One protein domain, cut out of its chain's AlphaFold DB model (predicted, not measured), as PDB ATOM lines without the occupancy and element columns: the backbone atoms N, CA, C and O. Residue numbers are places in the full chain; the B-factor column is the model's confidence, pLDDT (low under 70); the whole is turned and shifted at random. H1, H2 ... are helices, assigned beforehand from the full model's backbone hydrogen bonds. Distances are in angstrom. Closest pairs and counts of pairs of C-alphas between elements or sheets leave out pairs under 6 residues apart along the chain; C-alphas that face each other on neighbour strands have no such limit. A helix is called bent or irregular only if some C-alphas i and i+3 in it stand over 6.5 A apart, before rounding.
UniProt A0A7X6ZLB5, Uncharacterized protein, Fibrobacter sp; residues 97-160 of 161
ATOM      1  N   PRO A  97      -3.459  28.003  10.938       80.62
ATOM      2  CA  PRO A  97      -2.186  27.990  10.223       80.62
ATOM      3  C   PRO A  97      -1.128  27.159  10.955       80.62
ATOM      4  O   PRO A  97      -0.392  26.429  10.301       80.62
ATOM      5  N   PHE A  98      -1.101  27.174  12.292       82.50
ATOM      6  CA  PHE A  98      -0.181  26.340  13.068       82.50
ATOM      7  C   PHE A  98      -0.399  24.840  12.818       82.50
ATOM      8  O   PHE A  98       0.554  24.122  12.517       82.50
ATOM      9  N   LEU A  99      -1.650  24.365  12.874       86.94
ATOM     10  CA  LEU A  99      -1.984  22.968  12.564       86.94
ATOM     11  C   LEU A  99      -1.616  22.607  11.121       86.94
ATOM     12  O   LEU A  99      -1.164  21.496  10.859       86.94
ATOM     13  N   GLN A 100      -1.782  23.541  10.186       85.81
ATOM     14  CA  GLN A 100      -1.417  23.317   8.792       85.81
ATOM     15  C   GLN A 100       0.100  23.195   8.610       85.81
ATOM     16  O   GLN A 100       0.552  22.273   7.932       85.81
ATOM     17  N   THR A 101       0.891  24.066   9.242       88.94
ATOM     18  CA  THR A 101       2.356  23.950   9.256       88.94
ATOM     19  C   THR A 101       2.792  22.631   9.879       88.94
ATOM     20  O   THR A 101       3.670  21.972   9.333       88.94
ATOM     21  N   LEU A 102       2.150  22.211  10.973       91.69
ATOM     22  CA  LEU A 102       2.420  20.923  11.606       91.69
ATOM     23  C   LEU A 102       2.166  19.768  10.628       91.69
ATOM     24  O   LEU A 102       3.029  18.913  10.454       91.69
ATOM     25  N   ASN A 103       1.024  19.769   9.941       92.38
ATOM     26  CA  ASN A 103       0.690  18.734   8.965       92.38
ATOM     27  C   ASN A 103       1.717  18.667   7.819       92.38
ATOM     28  O   ASN A 103       2.239  17.600   7.507       92.38
ATOM     29  N   LEU A 104       2.068  19.821   7.242       91.69
ATOM     30  CA  LEU A 104       3.105  19.932   6.208       91.69
ATOM     31  C   LEU A 104       4.461  19.417   6.702       91.69
ATOM     32  O   LEU A 104       5.154  18.700   5.982       91.69
ATOM     33  N   PHE A 105       4.828  19.758   7.934       93.50
ATOM     34  CA  PHE A 105       6.083  19.338   8.540       93.50
ATOM     35  C   PHE A 105       6.137  17.823   8.751       93.50
ATOM     36  O   PHE A 105       7.132  17.200   8.386       93.50
ATOM     37  N   LEU A 106       5.061  17.207   9.254       94.62
ATOM     38  CA  LEU A 106       4.984  15.751   9.400       94.62
ATOM     39  C   LEU A 106       5.136  15.039   8.053       94.62
ATOM     40  O   LEU A 106       5.940  14.115   7.935       94.62
ATOM     41  N   ILE A 107       4.404  15.484   7.031       94.50
ATOM     42  CA  ILE A 107       4.481  14.896   5.686       94.50
ATOM     43  C   ILE A 107       5.896  15.058   5.117       94.50
ATOM     44  O   ILE A 107       6.449  14.119   4.543       94.50
ATOM     45  N   SER A 108       6.512  16.224   5.319       94.31
ATOM     46  CA  SER A 108       7.884  16.495   4.887       94.31
ATOM     47  C   SER A 108       8.896  15.574   5.573       94.31
ATOM     48  O   SER A 108       9.746  15.000   4.889       94.31
ATOM     49  N   ILE A 109       8.776  15.357   6.888       95.62
ATOM     50  CA  ILE A 109       9.631  14.418   7.630       95.62
ATOM     51  C   ILE A 109       9.470  13.004   7.088       95.62
ATOM     52  O   ILE A 109      10.470  12.352   6.805       95.62
ATOM     53  N   LEU A 110       8.234  12.530   6.925       96.25
ATOM     54  CA  LEU A 110       7.967  11.174   6.444       96.25
ATOM     55  C   LEU A 110       8.524  10.957   5.035       96.25
ATOM     56  O   LEU A 110       9.152   9.929   4.773       96.25
ATOM     57  N   CYS A 111       8.352  11.935   4.146       94.56
ATOM     58  CA  CYS A 111       8.892  11.894   2.792       94.56
ATOM     59  C   CYS A 111      10.429  11.891   2.800       94.56
ATOM     60  O   CYS A 111      11.054  11.047   2.155       94.56
ATOM     61  N   SER A 112      11.045  12.776   3.589       93.25
ATOM     62  CA  SER A 112      12.502  12.861   3.737       93.25
ATOM     63  C   SER A 112      13.096  11.579   4.324       93.25
ATOM     64  O   SER A 112      14.071  11.046   3.798       93.25
ATOM     65  N   TRP A 113      12.471  11.024   5.364       95.56
ATOM     66  CA  TRP A 113      12.894   9.779   5.999       95.56
ATOM     67  C   TRP A 113      12.782   8.586   5.050       95.56
ATOM     68  O   TRP A 113      13.734   7.815   4.922       95.56
ATOM     69  N   SER A 114      11.667   8.464   4.329       95.25
ATOM     70  CA  SER A 114      11.463   7.393   3.344       95.25
ATOM     71  C   SER A 114      12.467   7.496   2.191       95.25
ATOM     72  O   SER A 114      13.096   6.512   1.815       95.25
ATOM     73  N   CYS A 115      12.694   8.699   1.660       92.56
ATOM     74  CA  CYS A 115      13.668   8.914   0.592       92.56
ATOM     75  C   CYS A 115      15.108   8.651   1.072       92.56
ATOM     76  O   CYS A 115      15.876   7.961   0.403       92.56
ATOM     77  N   GLY A 116      15.464   9.134   2.266       89.69
ATOM     78  CA  GLY A 116      16.787   8.949   2.858       89.69
ATOM     79  C   GLY A 116      17.106   7.488   3.172       89.69
ATOM     80  O   GLY A 116      18.212   7.028   2.894       89.69
ATOM     81  N   THR A 117      16.139   6.735   3.699       92.69
ATOM     82  CA  THR A 117      16.300   5.298   3.978       92.69
ATOM     83  C   THR A 117      16.460   4.484   2.693       92.69
ATOM     84  O   THR A 117      17.354   3.641   2.624       92.69
ATOM     85  N   LEU A 118      15.681   4.778   1.643       91.00
ATOM     86  CA  LEU A 118      15.826   4.137   0.329       91.00
ATOM     87  C   LEU A 118      17.186   4.434  -0.314       91.00
ATOM     88  O   LEU A 118      17.875   3.509  -0.748       91.00
ATOM     89  N   LEU A 119      17.602   5.705  -0.342       87.88
ATOM     90  CA  LEU A 119      18.912   6.099  -0.868       87.88
ATOM     91  C   LEU A 119      20.055   5.480  -0.054       87.88
ATOM     92  O   LEU A 119      21.034   5.022  -0.637       87.88
ATOM     93  N   GLY A 120      19.916   5.398   1.271       87.31
ATOM     94  CA  GLY A 120      20.879   4.742   2.156       87.31
ATOM     95  C   GLY A 120      21.019   3.243   1.887       87.31
ATOM     96  O   GLY A 120      22.135   2.731   1.819       87.31
ATOM     97  N   ALA A 121      19.909   2.538   1.658       88.00
ATOM     98  CA  ALA A 121      19.930   1.122   1.286       88.00
ATOM     99  C   ALA A 121      20.554   0.895  -0.103       88.00
ATOM    100  O   ALA A 121      21.242  -0.103  -0.330       88.00
ATOM    101  N   LEU A 122      20.349   1.837  -1.030       85.25
ATOM    102  CA  LEU A 122      20.870   1.770  -2.395       85.25
ATOM    103  C   LEU A 122      22.407   1.857  -2.451       85.25
ATOM    104  O   LEU A 122      23.015   1.280  -3.352       85.25
ATOM    105  N   ILE A 123      23.051   2.496  -1.466       85.94
ATOM    106  CA  ILE A 123      24.521   2.615  -1.378       85.94
ATOM    107  C   ILE A 123      25.209   1.241  -1.363       85.94
ATOM    108  O   ILE A 123      26.283   1.090  -1.935       85.94
ATOM    109  N   PHE A 124      24.588   0.219  -0.769       81.44
ATOM    110  CA  PHE A 124      25.178  -1.121  -0.691       81.44
ATOM    111  C   PHE A 124      25.090  -1.915  -2.001       81.44
ATOM    112  O   PHE A 124      25.831  -2.878  -2.178       81.44
ATOM    113  N   ARG A 125      24.185  -1.539  -2.913       81.19
ATOM    114  CA  ARG A 125      23.923  -2.276  -4.162       81.19
ATOM    115  C   ARG A 125      24.462  -1.594  -5.417       81.19
ATOM    116  O   ARG A 125      24.395  -2.183  -6.490       81.19
ATOM    117  N   VAL A 126      24.962  -0.364  -5.312       82.94
ATOM    118  CA  VAL A 126      25.317   0.461  -6.473       82.94
ATOM    119  C   VAL A 126      26.812   0.772  -6.512       82.94
ATOM    120  O   VAL A 126      27.485   0.864  -5.490       82.94
ATOM    121  N   ASN A 127      27.353   0.944  -7.721       84.94
ATOM    122  CA  ASN A 127      28.766   1.244  -7.934       84.94
ATOM    123  C   ASN A 127      29.220   2.526  -7.217       84.94
ATOM    124  O   ASN A 127      28.582   3.579  -7.301       84.94
ATOM    125  N   ARG A 128      30.420   2.464  -6.623       83.19
ATOM    126  CA  ARG A 128      31.058   3.563  -5.874       83.19
ATOM    127  C   ARG A 128      31.131   4.880  -6.658       83.19
ATOM    128  O   ARG A 128      30.950   5.946  -6.082       83.19
ATOM    129  N   ILE A 129      31.356   4.813  -7.974       85.50
ATOM    130  CA  ILE A 129      31.432   5.993  -8.855       85.50
ATOM    131  C   ILE A 129      30.075   6.711  -8.938       85.50
ATOM    132  O   ILE A 129      30.016   7.940  -8.922       85.50
ATOM    133  N   PHE A 130      28.974   5.961  -9.012       85.19
ATOM    134  CA  PHE A 130      27.630   6.536  -9.058       85.19
ATOM    135  C   PHE A 130      27.269   7.205  -7.728       85.19
ATOM    136  O   PHE A 130      26.819   8.348  -7.724       85.19
ATOM    137  N   ILE A 131      27.567   6.544  -6.608       86.94
ATOM    138  CA  ILE A 131      27.339   7.085  -5.261       86.94
ATOM    139  C   ILE A 131      28.153   8.366  -5.042       86.94
ATOM    140  O   ILE A 131      27.614   9.364  -4.571       86.94
ATOM    141  N   ASN A 132      29.426   8.381  -5.451       88.06
ATOM    142  CA  ASN A 132      30.277   9.562  -5.304       88.06
ATOM    143  C   ASN A 132      29.740  10.763  -6.105       88.06
ATOM    144  O   ASN A 132      29.713  11.880  -5.597       88.06
ATOM    145  N   ARG A 133      29.236  10.536  -7.327       88.56
ATOM    146  CA  ARG A 133      28.580  11.594  -8.117       88.56
ATOM    147  C   ARG A 133      27.314  12.119  -7.439       88.56
ATOM    148  O   ARG A 133      27.124  13.329  -7.380       88.56
ATOM    149  N   LEU A 134      26.486  11.235  -6.883       88.25
ATOM    150  CA  LEU A 134      25.278  11.623  -6.153       88.25
ATOM    151  C   LEU A 134      25.602  12.483  -4.917       88.25
ATOM    152  O   LEU A 134      24.927  13.483  -4.667       88.25
ATOM    153  N   PHE A 135      26.665  12.150  -4.179       88.69
ATOM    154  CA  PHE A 135      27.144  12.959  -3.054       88.69
ATOM    155  C   PHE A 135      27.612  14.352  -3.483       88.69
ATOM    156  O   PHE A 135      27.274  15.338  -2.834       88.69
ATOM    157  N   VAL A 136      28.348  14.460  -4.593       90.75
ATOM    158  CA  VAL A 136      28.787  15.763  -5.119       90.75
ATOM    159  C   VAL A 136      27.584  16.628  -5.506       90.75
ATOM    160  O   VAL A 136      27.525  17.796  -5.122       90.75
ATOM    161  N   ILE A 137      26.591  16.055  -6.193       89.44
ATOM    162  CA  ILE A 137      25.375  16.771  -6.607       89.44
ATOM    163  C   ILE A 137      24.571  17.237  -5.386       89.44
ATOM    164  O   ILE A 137      24.234  18.413  -5.280       89.44
ATOM    165  N   THR A 138      24.297  16.350  -4.426       87.50
ATOM    166  CA  THR A 138      23.531  16.699  -3.212       87.50
ATOM    167  C   THR A 138      24.232  17.761  -2.362       87.50
ATOM    168  O   THR A 138      23.580  18.666  -1.834       87.50
ATOM    169  N   ARG A 139      25.565  17.707  -2.268       89.12
ATOM    170  CA  ARG A 139      26.372  18.721  -1.578       89.12
ATOM    171  C   ARG A 139      26.295  20.076  -2.276       89.12
ATOM    172  O   ARG A 139      26.135  21.084  -1.595       89.12
ATOM    173  N   PHE A 140      26.374  20.092  -3.605       91.00
ATOM    174  CA  PHE A 140      26.234  21.311  -4.398       91.00
ATOM    175  C   PHE A 140      24.846  21.936  -4.220       91.00
ATOM    176  O   PHE A 140      24.739  23.127  -3.940       91.00
ATOM    177  N   LEU A 141      23.788  21.121  -4.269       88.69
ATOM    178  CA  LEU A 141      22.425  21.583  -4.010       88.69
ATOM    179  C   LEU A 141      22.287  22.166  -2.588       88.69
ATOM    180  O   LEU A 141      21.703  23.229  -2.394       88.69
ATOM    181  N   SER A 142      22.889  21.546  -1.577       87.31
ATOM    182  CA  SER A 142      22.785  22.041  -0.194       87.31
ATOM    183  C   SER A 142      23.354  23.455   0.013       87.31
ATOM    184  O   SER A 142      23.022  24.104   1.001       87.31
ATOM    185  N   PHE A 143      24.215  23.929  -0.893       90.12
ATOM    186  CA  PHE A 143      24.785  25.276  -0.841       90.12
ATOM    187  C   PHE A 143      23.871  26.347  -1.453       90.12
ATOM    188  O   PHE A 143      23.978  27.521  -1.102       90.12
ATOM    189  N   LEU A 144      22.975  25.972  -2.369       90.50
ATOM    190  CA  LEU A 144      22.112  26.939  -3.039       90.50
ATOM    191  C   LEU A 144      21.046  27.478  -2.069       90.50
ATOM    192  O   LEU A 144      20.381  26.697  -1.383       90.50
ATOM    193  N   PRO A 145      20.826  28.805  -2.034       90.00
ATOM    194  CA  PRO A 145      19.726  29.397  -1.289       90.00
ATOM    195  C   PRO A 145      18.361  28.808  -1.665       90.00
ATOM    196  O   PRO A 145      18.065  28.574  -2.837       90.00
ATOM    197  N   GLY A 146      17.484  28.660  -0.667       84.19
ATOM    198  CA  GLY A 146      16.162  28.043  -0.821       84.19
ATOM    199  C   GLY A 146      15.292  28.639  -1.939       84.19
ATOM    200  O   GLY A 146      14.557  27.914  -2.606       84.19
ATOM    201  N   PHE A 147      15.399  29.946  -2.195       87.88
ATOM    202  CA  PHE A 147      14.592  30.623  -3.215       87.88
ATOM    203  C   PHE A 147      14.931  30.193  -4.652       87.88
ATOM    204  O   PHE A 147      14.065  30.267  -5.520       87.88
ATOM    205  N   ILE A 148      16.151  29.702  -4.911       91.75
ATOM    206  CA  ILE A 148      16.553  29.214  -6.240       91.75
ATOM    207  C   ILE A 148      15.726  27.985  -6.623       91.75
ATOM    208  O   ILE A 148      15.359  27.828  -7.782       91.75
ATOM    209  N   TYR A 149      15.365  27.155  -5.642       88.31
ATOM    210  CA  TYR A 149      14.499  25.994  -5.839       88.31
ATOM    211  C   TYR A 149      13.035  26.363  -6.042       88.31
ATOM    212  O   TYR A 149      12.320  25.650  -6.739       88.31
ATOM    213  N   ALA A 150      12.578  27.474  -5.463       89.00
ATOM    214  CA  ALA A 150      11.181  27.878  -5.561       89.00
ATOM    215  C   ALA A 150      10.767  28.159  -7.013       89.00
ATOM    216  O   ALA A 150       9.698  27.731  -7.436       89.00
ATOM    217  N   ILE A 151      11.626  28.816  -7.797       90.12
ATOM    218  CA  ILE A 151      11.336  29.216  -9.182       90.12
ATOM    219  C   ILE A 151      11.003  28.014 -10.091       90.12
ATOM    220  O   ILE A 151       9.909  27.999 -10.658       90.12
ATOM    221  N   PRO A 152      11.867  26.986 -10.237       90.44
ATOM    222  CA  PRO A 152      11.556  25.832 -11.075       90.44
ATOM    223  C   PRO A 152      10.369  25.025 -10.537       90.44
ATOM    224  O   PRO A 152       9.561  24.554 -11.331       90.44
ATOM    225  N   PHE A 153      10.209  24.906  -9.213       88.19
ATOM    226  CA  PHE A 153       9.044  24.235  -8.624       88.19
ATOM    227  C   PHE A 153       7.737  24.943  -8.988       88.19
ATOM    228  O   PHE A 153       6.785  24.293  -9.415       88.19
ATOM    229  N   ILE A 154       7.689  26.271  -8.876       90.81
ATOM    230  CA  ILE A 154       6.511  27.052  -9.260       90.81
ATOM    231  C   ILE A 154       6.205  26.848 -10.742       90.81
ATOM    232  O   ILE A 154       5.051  26.621 -11.081       90.81
ATOM    233  N   LEU A 155       7.210  26.883 -11.624       90.38
ATOM    234  CA  LEU A 155       6.999  26.661 -13.058       90.38
ATOM    235  C   LEU A 155       6.446  25.259 -13.349       90.38
ATOM    236  O   LEU A 155       5.467  25.137 -14.077       90.38
ATOM    237  N   LEU A 156       7.016  24.216 -12.741       90.19
ATOM    238  CA  LEU A 156       6.580  22.831 -12.947       90.19
ATOM    239  C   LEU A 156       5.146  22.582 -12.463       90.19
ATOM    240  O   LEU A 156       4.369  21.943 -13.167       90.19
ATOM    241  N   PHE A 157       4.780  23.091 -11.285       88.75
ATOM    242  CA  PHE A 157       3.445  22.868 -10.720       88.75
ATOM    243  C   PHE A 157       2.381  23.820 -11.278       88.75
ATOM    244  O   PHE A 157       1.212  23.449 -11.313       88.75
ATOM    245  N   LYS A 158       2.766  25.010 -11.757       85.00
ATOM    246  CA  LYS A 158       1.847  25.965 -12.395       85.00
ATOM    247  C   LYS A 158       1.461  25.559 -13.818       85.00
ATOM    248  O   LYS A 158       0.362  25.878 -14.242       85.00
ATOM    249  N   LEU A 159       2.330  24.866 -14.557       60.16
ATOM    250  CA  LEU A 159       2.008  24.369 -15.905       60.16
ATOM    251  C   LEU A 159       1.005  23.200 -15.913       60.16
ATOM    252  O   LEU A 159       0.535  22.825 -16.981       60.16
ATOM    253  N   ASN A 160       0.687  22.630 -14.748       59.16
ATOM    254  CA  ASN A 160      -0.213  21.484 -14.604       59.16
ATOM    255  C   ASN A 160      -1.583  21.857 -13.987       59.16
ATOM    256  O   ASN A 160      -2.284  20.976 -13.490       59.16
TER     257      ASN A 160
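This is residues 97 to 160 of the 161 residues of an uncharacterized protein of Fibrobacter sp (UniProt A0A7X6ZLB5). This is a loose, open U of helix: the long helix H1 makes one side, the chain turns round at residues 123 to 127, and H2 folds back along the other side, with a gap between them. Beyond a second corner at residues 144 and 145, H3 turns off in a new direction, so that the three helices make an open frame with no two of them touching. The printed part has 64 residues, with three named helices in the order H1, H2, H3 and no named strand; the class is all helix. The whole is loose, with a radius of gyration of the C-alphas of 15.4 A, and elongated, with spans of 44 by 25 by 24 A.

The longest helix is H1, residues 97 to 122, 37.1 A from first to last C-alpha. It begins at C-alpha 97, (-2.186, 27.990, 10.223), and ends at C-alpha 122, (20.870, 1.770, -2.395). H2, residues 128 to 143, is 23.2 A long and begins at C-alpha 128, (31.058, 3.563, -5.874). H3, residues 146 to 158, measures 18.5 A and ends at C-alpha 158, (1.847, 25.965, -12.395). H3 is neither bent nor irregular, but only just: C-alphas 149 and 152 are 6.0 A apart.

H1 touches no helix, and its residues 97 to 118 stand free. A tight link of 5 residues joins H1 to H2, yet the two helices are apart. Along H1 the y coordinate of the C-alphas falls from 27.990 at Pro 97 to 1.770 at Leu 122, while along H2 it rises from 3.563 at Arg 128 to 25.276 at Phe 143. A tight link of 2 residues joins H2 to H3, and these helices are apart too. From Gly 146 to Lys 158 of H3, x falls from 16.162 to 1.847 and z from -0.821 to -12.395. H1 and H3 are also apart. Every O i to N i+4 pair is within hydrogen-bond range in H1; in H2 it is 11 of 12 pairs and in H3 6 of 9.

The two C-alphas farthest apart are those of Pro 97 and Asn 127, at 44.8 A. The C-alphas of the first and last printed residues, Pro 97 and Asn 160, are 25.7 A apart. The printed part has no cut and no long link. The mean pLDDT of the printed part is 88.2, and the model's confidence is low, under 70, at residues 159 to 160.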